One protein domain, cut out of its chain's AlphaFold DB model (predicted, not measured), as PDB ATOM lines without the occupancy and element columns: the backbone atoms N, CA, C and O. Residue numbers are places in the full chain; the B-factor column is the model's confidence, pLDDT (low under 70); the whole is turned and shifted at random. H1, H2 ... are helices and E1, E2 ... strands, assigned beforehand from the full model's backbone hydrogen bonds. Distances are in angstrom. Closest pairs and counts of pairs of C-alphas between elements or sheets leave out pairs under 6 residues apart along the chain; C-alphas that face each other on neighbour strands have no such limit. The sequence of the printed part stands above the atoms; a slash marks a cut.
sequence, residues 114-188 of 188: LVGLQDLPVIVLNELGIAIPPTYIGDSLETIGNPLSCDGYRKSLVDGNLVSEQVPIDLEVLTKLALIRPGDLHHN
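This is residues 114 to 188 of the 188 residues of the protein "Sulfatase domain-containing protein" of Opitutaceae bacterium (UniProt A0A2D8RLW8). A two-strand hairpin, E1 and E2, lies toward one end of a loose model, and helix H2 with a tail lies toward the other; helix H1 and a long looping stretch, residues 128 to 152, lie to one side between them. The printed part has 75 residues, with H1, E1, E2 and H2 in that order, the sheet E1 - E2 antiparallel. The class is mixed, with under half of the residues in named elements. The radius of gyration of the C-alphas is 14.3 A; the spans, 46 by 31 by 16 A, are only just flat.

H1, residues 119 to 127, begins at C-alpha (155.070, 170.754, 129.670) and measures 12.2 A. E1, residues 153 to 158, measures 15.1 A, and E2, residues 161 to 166, 16.3 A. H2, residues 171 to 179, measures 12.0 A and ends at C-alpha (148.413, 182.046, 146.536).

The hairpin E1 and E2 is antiparallel at 152 degrees, with N 154 and O 165 within hydrogen-bond range at 2.8 A. H1 and H2 are apart. In H1 and H2 every O i to N i+4 pair is within hydrogen-bond range.

The C-alphas farthest apart, Asp 159 and His 187, are 46.4 A apart. The printed part has no cut. The link H1 to E1 is long. Residues 171 and 174 to 188 are under pLDDT 70.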
ATOM      1  N   LEU A 114     164.059 165.333 126.462       91.19
ATOM      2  CA  LEU A 114     163.630 165.357 127.856       91.19
ATOM      3  C   LEU A 114     162.386 166.245 128.000       91.19
ATOM      4  O   LEU A 114     162.399 167.407 127.590       91.19
ATOM      5  N   VAL A 115     161.339 165.706 128.624       92.06
ATOM      6  CA  VAL A 115     160.057 166.383 128.857       92.06
ATOM      7  C   VAL A 115     159.649 166.202 130.316       92.06
ATOM      8  O   VAL A 115     159.834 165.129 130.889       92.06
ATOM      9  N   GLY A 116     159.101 167.250 130.927       90.88
ATOM     10  CA  GLY A 116     158.487 167.206 132.250       90.88
ATOM     11  C   GLY A 116     156.959 167.228 132.172       90.88
ATOM     12  O   GLY A 116     156.371 167.767 131.240       90.88
ATOM     13  N   LEU A 117     156.277 166.715 133.202       92.19
ATOM     14  CA  LEU A 117     154.804 166.726 133.252       92.19
ATOM     15  C   LEU A 117     154.193 168.142 133.237       92.19
ATOM     16  O   LEU A 117     153.028 168.305 132.885       92.19
ATOM     17  N   GLN A 118     154.960 169.173 133.592       90.44
ATOM     18  CA  GLN A 118     154.530 170.573 133.487       90.44
ATOM     19  C   GLN A 118     154.406 171.061 132.030       90.44
ATOM     20  O   GLN A 118     153.678 172.016 131.767       90.44
ATOM     21  N   ASP A 119     155.093 170.403 131.091       93.75
ATOM     22  CA  ASP A 119     155.070 170.754 129.670       93.75
ATOM     23  C   ASP A 119     153.766 170.277 129.023       93.75
ATOM     24  O   ASP A 119     153.269 170.908 128.098       93.75
ATOM     25  N   LEU A 120     153.142 169.214 129.553       94.25
ATOM     26  CA  LEU A 120     151.888 168.644 129.044       94.25
ATOM     27  C   LEU A 120     150.801 169.698 128.765       94.25
ATOM     28  O   LEU A 120     150.294 169.741 127.643       94.25
ATOM     29  N   PRO A 121     150.398 170.555 129.721       93.50
ATOM     30  CA  PRO A 121     149.388 171.553 129.416       93.50
ATOM     31  C   PRO A 121     149.849 172.592 128.388       93.50
ATOM     32  O   PRO A 121     149.014 173.083 127.635       93.50
ATOM     33  N   VAL A 122     151.140 172.939 128.349       94.88
ATOM     34  CA  VAL A 122     151.679 173.889 127.364       94.88
ATOM     35  C   VAL A 122     151.622 173.281 125.965       94.88
ATOM     36  O   VAL A 122     151.117 173.932 125.053       94.88
ATOM     37  N   ILE A 123     152.026 172.015 125.824       94.88
ATOM     38  CA  ILE A 123     151.874 171.208 124.608       94.88
ATOM     39  C   ILE A 123     150.408 171.202 124.167       94.88
ATOM     40  O   ILE A 123     150.096 171.687 123.086       94.88
ATOM     41  N   VAL A 124     149.485 170.730 125.011       94.12
ATOM     42  CA  VAL A 124     148.071 170.579 124.625       94.12
ATOM     43  C   VAL A 124     147.435 171.914 124.230       94.12
ATOM     44  O   VAL A 124     146.717 171.977 123.236       94.12
ATOM     45  N   LEU A 125     147.681 172.994 124.978       94.44
ATOM     46  CA  LEU A 125     147.123 174.308 124.644       94.44
ATOM     47  C   LEU A 125     147.696 174.857 123.332       94.44
ATOM     48  O   LEU A 125     146.931 175.397 122.534       94.44
ATOM     49  N   ASN A 126     149.003 174.688 123.105       94.56
ATOM     50  CA  ASN A 126     149.665 175.097 121.869       94.56
ATOM     51  C   ASN A 126     149.065 174.388 120.651       94.56
ATOM     52  O   ASN A 126     148.650 175.055 119.706       94.56
ATOM     53  N   GLU A 127     148.937 173.060 120.712       92.06
ATOM     54  CA  GLU A 127     148.394 172.253 119.610       92.06
ATOM     55  C   GLU A 127     146.915 172.547 119.327       92.06
ATOM     56  O   GLU A 127     146.462 172.483 118.188       92.06
ATOM     57  N   LEU A 128     146.150 172.942 120.348       91.62
ATOM     58  CA  LEU A 128     144.765 173.388 120.180       91.62
ATOM     59  C   LEU A 128     144.643 174.846 119.697       91.62
ATOM     60  O   LEU A 128     143.527 175.349 119.544       91.62
ATOM     61  N   GLY A 129     145.757 175.559 119.492       93.06
ATOM     62  CA  GLY A 129     145.763 176.977 119.123       93.06
ATOM     63  C   GLY A 129     145.198 177.898 120.211       93.06
ATOM     64  O   GLY A 129     144.717 178.997 119.921       93.06
ATOM     65  N   ILE A 130     145.215 177.453 121.472       93.25
ATOM     66  CA  ILE A 130     144.721 178.204 122.627       93.25
ATOM     67  C   ILE A 130     145.881 178.980 123.251       93.25
ATOM     68  O   ILE A 130     146.953 178.441 123.511       93.25
ATOM     69  N   ALA A 131     145.649 180.259 123.550       94.06
ATOM     70  CA  ALA A 131     146.642 181.090 124.221       94.06
ATOM     71  C   ALA A 131     147.044 180.492 125.581       94.06
ATOM     72  O   ALA A 131     146.204 180.322 126.469       94.06
ATOM     73  N   ILE A 132     148.339 180.219 125.746       92.44
ATOM     74  CA  ILE A 132     148.908 179.677 126.981       92.44
ATOM     75  C   ILE A 132     148.848 180.758 128.073       92.44
ATOM     76  O   ILE A 132     149.368 181.863 127.870       92.44
ATOM     77  N   PRO A 133     148.221 180.494 129.234       88.88
ATOM     78  CA  PRO A 133     148.199 181.466 130.315       88.88
ATOM     79  C   PRO A 133     149.622 181.754 130.815       88.88
ATOM     80  O   PRO A 133     150.399 180.820 130.998       88.88
ATOM     81  N   PRO A 134     149.959 183.012 131.146       81.69
ATOM     82  CA  PRO A 134     151.315 183.392 131.563       81.69
ATOM     83  C   PRO A 134     151.753 182.764 132.898       81.69
ATOM     84  O   PRO A 134     152.903 182.904 133.295       81.69
ATOM     85  N   THR A 135     150.835 182.111 133.615       81.56
ATOM     86  CA  THR A 135     151.113 181.370 134.853       81.56
ATOM     87  C   THR A 135     151.573 179.935 134.609       81.56
ATOM     88  O   THR A 135     151.952 179.267 135.566       81.56
ATOM     89  N   TYR A 136     151.476 179.430 133.378       85.44
ATOM     90  CA  TYR A 136     151.950 178.094 133.038       85.44
ATOM     91  C   TYR A 136     153.457 178.143 132.814       85.44
ATOM     92  O   TYR A 136     153.980 179.070 132.196       85.44
ATOM     93  N   ILE A 137     154.141 177.137 133.346       83.88
ATOM     94  CA  ILE A 137     155.575 176.933 133.184       83.88
ATOM     95  C   ILE A 137     155.729 175.623 132.423       83.88
ATOM     96  O   ILE A 137     155.232 174.601 132.886       83.88
ATOM     97  N   GLY A 138     156.391 175.673 131.273       88.62
ATOM     98  CA  GLY A 138     156.673 174.508 130.448       88.62
ATOM     99  C   GLY A 138     156.934 174.884 128.995       88.62
ATOM    100  O   GLY A 138     156.829 176.056 128.622       88.62
ATOM    101  N   ASP A 139     157.262 173.876 128.202       91.44
ATOM    102  CA  ASP A 139     157.624 173.989 126.791       91.44
ATOM    103  C   ASP A 139     156.551 173.390 125.862       91.44
ATOM    104  O   ASP A 139     155.801 172.498 126.253       91.44
ATOM    105  N   SER A 140     156.458 173.887 124.622       93.12
ATOM    106  CA  SER A 140     155.648 173.260 123.563       93.12
ATOM    107  C   SER A 140     156.469 172.199 122.827       93.12
ATOM    108  O   SER A 140     157.686 172.129 122.996       93.12
ATOM    109  N   LEU A 141     155.848 171.403 121.945       91.25
ATOM    110  CA  LEU A 141     156.562 170.390 121.148       91.25
ATOM    111  C   LEU A 141     157.725 170.960 120.315       91.25
ATOM    112  O   LEU A 141     158.637 170.220 119.962       91.25
ATOM    113  N   GLU A 142     157.711 172.258 120.008       90.50
ATOM    114  CA  GLU A 142     158.784 172.934 119.272       90.50
ATOM    115  C   GLU A 142     159.980 173.320 120.160       90.50
ATOM    116  O   GLU A 142     161.071 173.572 119.640       90.50
ATOM    117  N   THR A 143     159.787 173.409 121.483       90.81
ATOM    118  CA  THR A 143     160.781 173.948 122.431       90.81
ATOM    119  C   THR A 143     161.188 172.989 123.548       90.81
ATOM    120  O   THR A 143     162.082 173.327 124.326       90.81
ATOM    121  N   ILE A 144     160.585 171.797 123.617       92.00
ATOM    122  CA  ILE A 144     160.957 170.738 124.567       92.00
ATOM    123  C   ILE A 144     162.447 170.351 124.490       92.00
ATOM    124  O   ILE A 144     163.159 170.636 123.528       92.00
ATOM    125  N   GLY A 145     162.922 169.669 125.538       89.50
ATOM    126  CA  GLY A 145     164.304 169.199 125.679       89.50
ATOM    127  C   GLY A 145     165.069 169.858 126.825       89.50
ATOM    128  O   GLY A 145     166.151 169.388 127.179       89.50
ATOM    129  N   ASN A 146     164.516 170.918 127.425       89.12
ATOM    130  CA  ASN A 146     165.123 171.626 128.555       89.12
ATOM    131  C   ASN A 146     164.122 171.923 129.690       89.12
ATOM    132  O   ASN A 146     164.031 173.080 130.125       89.12
ATOM    133  N   PRO A 147     163.376 170.919 130.190       89.56
ATOM    134  CA  PRO A 147     162.307 171.159 131.143       89.56
ATOM    135  C   PRO A 147     162.839 171.773 132.436       89.56
ATOM    136  O   PRO A 147     163.919 171.430 132.937       89.56
ATOM    137  N   LEU A 148     162.048 172.679 133.006       86.88
ATOM    138  CA  LEU A 148     162.233 173.128 134.382       86.88
ATOM    139  C   LEU A 148     161.749 172.039 135.349       86.88
ATOM    140  O   LEU A 148     160.754 171.371 135.110       86.88
ATOM    141  N   SER A 149     162.434 171.845 136.457       80.25
ATOM    142  CA  SER A 149     161.968 171.000 137.547       80.25
ATOM    143  C   SER A 149     161.373 171.860 138.656       80.25
ATOM    144  O   SER A 149     161.662 173.053 138.780       80.25
ATOM    145  N   CYS A 150     160.527 171.252 139.488       72.88
ATOM    146  CA  CYS A 150     159.814 171.944 140.565       72.88
ATOM    147  C   CYS A 150     160.740 172.538 141.645       72.88
ATOM    148  O   CYS A 150     160.342 173.453 142.362       72.88
ATOM    149  N   ASP A 151     161.978 172.052 141.740       74.81
ATOM    150  CA  ASP A 151     163.051 172.564 142.598       74.81
ATOM    151  C   ASP A 151     163.859 173.707 141.948       74.81
ATOM    152  O   ASP A 151     164.839 174.182 142.522       74.81
ATOM    153  N   GLY A 152     163.438 174.185 140.773       80.62
ATOM    154  CA  GLY A 152     164.007 175.352 140.108       80.62
ATOM    155  C   GLY A 152     165.280 175.083 139.321       80.62
ATOM    156  O   GLY A 152     166.127 175.968 139.193       80.62
ATOM    157  N   TYR A 153     165.424 173.877 138.776       87.31
ATOM    158  CA  TYR A 153     166.531 173.539 137.891       87.31
ATOM    159  C   TYR A 153     166.037 173.331 136.468       87.31
ATOM    160  O   TYR A 153     165.020 172.700 136.230       87.31
ATOM    161  N   ARG A 154     166.790 173.816 135.493       90.00
ATOM    162  CA  ARG A 154     166.658 173.374 134.112       90.00
ATOM    163  C   ARG A 154     167.420 172.067 133.955       90.00
ATOM    164  O   ARG A 154     168.600 171.999 134.310       90.00
ATOM    165  N   LYS A 155     166.747 171.036 133.457       90.00
ATOM    166  CA  LYS A 155     167.330 169.718 133.195       90.00
ATOM    167  C   LYS A 155     167.595 169.569 131.702       90.00
ATOM    168  O   LYS A 155     166.766 169.971 130.897       90.00
ATOM    169  N   SER A 156     168.725 168.982 131.333       89.88
ATOM    170  CA  SER A 156     169.048 168.653 129.941       89.88
ATOM    171  C   SER A 156     169.953 167.426 129.874       89.88
ATOM    172  O   SER A 156     170.573 167.043 130.869       89.88
ATOM    173  N   LEU A 157     170.027 166.784 128.707       88.00
ATOM    174  CA  LEU A 157     170.951 165.678 128.459       88.00
ATOM    175  C   LEU A 157     172.141 166.170 127.631       88.00
ATOM    176  O   LEU A 157     171.970 166.671 126.523       88.00
ATOM    177  N   VAL A 158     173.355 165.997 128.158       87.62
ATOM    178  CA  VAL A 158     174.616 166.298 127.463       87.62
ATOM    179  C   VAL A 158     175.460 165.030 127.436       87.62
ATOM    180  O   VAL A 158     175.808 164.489 128.486       87.62
ATOM    181  N   ASP A 159     175.746 164.519 126.237       87.44
ATOM    182  CA  ASP A 159     176.478 163.260 126.025       87.44
ATOM    183  C   ASP A 159     175.901 162.077 126.835       87.44
ATOM    184  O   ASP A 159     176.631 161.274 127.415       87.44
ATOM    185  N   GLY A 160     174.566 162.001 126.925       83.38
ATOM    186  CA  GLY A 160     173.846 160.965 127.674       83.38
ATOM    187  C   GLY A 160     173.833 161.152 129.195       83.38
ATOM    188  O   GLY A 160     173.291 160.308 129.904       83.38
ATOM    189  N   ASN A 161     174.394 162.246 129.712       86.00
ATOM    190  CA  ASN A 161     174.395 162.560 131.136       86.00
ATOM    191  C   ASN A 161     173.386 163.664 131.447       86.00
ATOM    192  O   ASN A 161     173.309 164.663 130.732       86.00
ATOM    193  N   LEU A 162     172.651 163.499 132.547       88.06
ATOM    194  CA  LEU A 162     171.756 164.533 133.052       88.06
ATOM    195  C   LEU A 162     172.575 165.703 133.606       88.06
ATOM    196  O   LEU A 162     173.340 165.552 134.561       88.06
ATOM    197  N   VAL A 163     172.377 166.881 133.028       90.62
ATOM    198  CA  VAL A 163     172.921 168.152 133.499       90.62
ATOM    199  C   VAL A 163     171.790 168.953 134.136       90.62
ATOM    200  O   VAL A 163     170.647 168.923 133.685       90.62
ATOM    201  N   SER A 164     172.097 169.634 135.239       90.94
ATOM    202  CA  SER A 164     171.157 170.500 135.952       90.94
ATOM    203  C   SER A 164     171.749 171.894 136.092       90.94
ATOM    204  O   SER A 164     172.814 172.057 136.685       90.94
ATOM    205  N   GLU A 165     171.043 172.893 135.583       92.19
ATOM    206  CA  GLU A 165     171.377 174.304 135.746       92.19
ATOM    207  C   GLU A 165     170.368 174.940 136.699       92.19
ATOM    208  O   GLU A 165     169.163 174.831 136.490       92.19
ATOM    209  N   GLN A 166     170.836 175.596 137.759       88.81
ATOM    210  CA  GLN A 166     169.932 176.296 138.664       88.81
ATOM    211  C   GLN A 166     169.373 177.530 137.963       88.81
ATOM    212  O   GLN A 166     170.123 178.424 137.572       88.81
ATOM    213  N   VAL A 167     168.052 177.604 137.853       83.94
ATOM    214  CA  VAL A 167     167.382 178.796 137.355       83.94
ATOM    215  C   VAL A 167     167.071 179.679 138.559       83.94
ATOM    216  O   VAL A 167     166.497 179.198 139.539       83.94
ATOM    217  N   PRO A 168     167.475 180.961 138.549       77.94
ATOM    218  CA  PRO A 168     167.159 181.871 139.634       77.94
ATOM    219  C   PRO A 168     165.650 182.106 139.649       77.94
ATOM    220  O   PRO A 168     165.110 182.897 138.878       77.94
ATOM    221  N   ILE A 169     164.972 181.379 140.525       71.00
ATOM    222  CA  ILE A 169     163.550 181.524 140.773       71.00
ATOM    223  C   ILE A 169     163.376 182.398 142.008       71.00
ATOM    224  O   ILE A 169     163.854 182.073 143.097       71.00
ATOM    225  N   ASP A 170     162.654 183.502 141.842       74.31
ATOM    226  CA  ASP A 170     162.198 184.295 142.973       74.31
ATOM    227  C   ASP A 170     161.028 183.565 143.650       74.31
ATOM    228  O   ASP A 170     159.875 183.619 143.212       74.31
ATOM    229  N   LEU A 171     161.349 182.833 144.720       68.19
ATOM    230  CA  LEU A 171     160.379 182.078 145.512       68.19
ATOM    231  C   LEU A 171     159.286 182.974 146.110       68.19
ATOM    232  O   LEU A 171     158.167 182.500 146.318       68.19
ATOM    233  N   GLU A 172     159.572 184.254 146.376       71.44
ATOM    234  CA  GLU A 172     158.578 185.202 146.881       71.44
ATOM    235  C   GLU A 172     157.544 185.516 145.795       71.44
ATOM    236  O   GLU A 172     156.339 185.498 146.062       71.44
ATOM    237  N   VAL A 173     157.997 185.732 144.558       71.69
ATOM    238  CA  VAL A 173     157.116 185.928 143.398       71.69
ATOM    239  C   VAL A 173     156.301 184.669 143.112       71.69
ATOM    240  O   VAL A 173     155.082 184.766 142.988       71.69
ATOM    241  N   LEU A 174     156.922 183.483 143.079       67.75
ATOM    242  CA  LEU A 174     156.207 182.218 142.850       67.75
ATOM    243  C   LEU A 174     155.143 181.947 143.915       67.75
ATOM    244  O   LEU A 174     154.018 181.575 143.590       67.75
ATOM    245  N   THR A 175     155.474 182.168 145.189       67.56
ATOM    246  CA  THR A 175     154.530 181.988 146.300       67.56
ATOM    247  C   THR A 175     153.355 182.952 146.175       67.56
ATOM    248  O   THR A 175     152.206 182.556 146.372       67.56
ATOM    249  N   LYS A 176     153.615 184.209 145.795       68.06
ATOM    250  CA  LYS A 176     152.556 185.180 145.506       68.06
ATOM    251  C   LYS A 176     151.695 184.710 144.335       68.06
ATOM    252  O   LYS A 176     150.488 184.674 144.496       68.06
ATOM    253  N   LEU A 177     152.268 184.259 143.221       66.12
ATOM    254  CA  LEU A 177     151.503 183.728 142.081       66.12
ATOM    255  C   LEU A 177     150.657 182.490 142.428       66.12
ATOM    256  O   LEU A 177     149.556 182.339 141.908       66.12
ATOM    257  N   ALA A 178     151.154 181.611 143.299       65.88
ATOM    258  CA  ALA A 178     150.451 180.394 143.700       65.88
ATOM    259  C   ALA A 178     149.294 180.657 144.683       65.88
ATOM    260  O   ALA A 178     148.308 179.921 144.695       65.88
ATOM    261  N   LEU A 179     149.411 181.695 145.518       66.06
ATOM    262  CA  LEU A 179     148.413 182.046 146.536       66.06
ATOM    263  C   LEU A 179     147.438 183.139 146.080       66.06
ATOM    264  O   LEU A 179     146.319 183.218 146.589       66.06
ATOM    265  N   ILE A 180     147.866 184.002 145.160       58.25
ATOM    266  CA  ILE A 180     147.175 185.228 144.764       58.25
ATOM    267  C   ILE A 180     146.673 185.065 143.331       58.25
ATOM    268  O   ILE A 180     147.409 184.652 142.437       58.25
ATOM    269  N   ARG A 181     145.399 185.395 143.088       57.12
ATOM    270  CA  ARG A 181     144.847 185.349 141.728       57.12
ATOM    271  C   ARG A 181     145.611 186.357 140.865       57.12
ATOM    272  O   ARG A 181     145.895 187.448 141.351       57.12
ATOM    273  N   PRO A 182     145.870 186.076 139.576       56.09
ATOM    274  CA  PRO A 182     146.617 186.990 138.706       56.09
ATOM    275  C   PRO A 182     146.105 188.443 138.706       56.09
ATOM    276  O   PRO A 182     146.882 189.370 138.503       56.09
ATOM    277  N   GLY A 183     144.811 188.653 138.982       59.03
ATOM    278  CA  GLY A 183     144.194 189.977 139.097       59.03
ATOM    279  C   GLY A 183     144.638 190.823 140.297       59.03
ATOM    280  O   GLY A 183     144.452 192.036 140.249       59.03
ATOM    281  N   ASP A 184     145.250 190.237 141.329       61.47
ATOM    282  CA  ASP A 184     145.680 190.972 142.528       61.47
ATOM    283  C   ASP A 184     147.200 191.257 142.545       61.47
ATOM    284  O   ASP A 184     147.733 191.757 143.534       61.47
ATOM    285  N   LEU A 185     147.917 190.978 141.445       58.03
ATOM    286  CA  LEU A 185     149.361 191.248 141.302       58.03
ATOM    287  C   LEU A 185     149.698 192.718 141.014       58.03
ATOM    288  O   LEU A 185     150.869 193.089 140.943       58.03
ATOM    289  N   HIS A 186     148.698 193.581 140.872       60.12
ATOM    290  CA  HIS A 186     148.910 195.020 140.823       60.12
ATOM    291  C   HIS A 186     148.732 195.600 142.217       60.12
ATOM    292  O   HIS A 186     147.605 195.922 142.540       60.12
ATOM    293  N   HIS A 187     149.806 195.749 143.003       49.38
ATOM    294  CA  HIS A 187     149.972 196.798 144.028       49.38
ATOM    295  C   HIS A 187     151.396 196.758 144.617       49.38
ATOM    296  O   HIS A 187     151.652 196.035 145.581       49.38
ATOM    297  N   ASN A 188     152.303 197.539 144.011       40.78
ATOM    298  CA  ASN A 188     153.276 198.473 144.619       40.78
ATOM    299  C   ASN A 188     154.461 198.718 143.684       40.78
ATOM    300  O   ASN A 188     155.222 197.763 143.430       40.78
TER     301      ASN A 188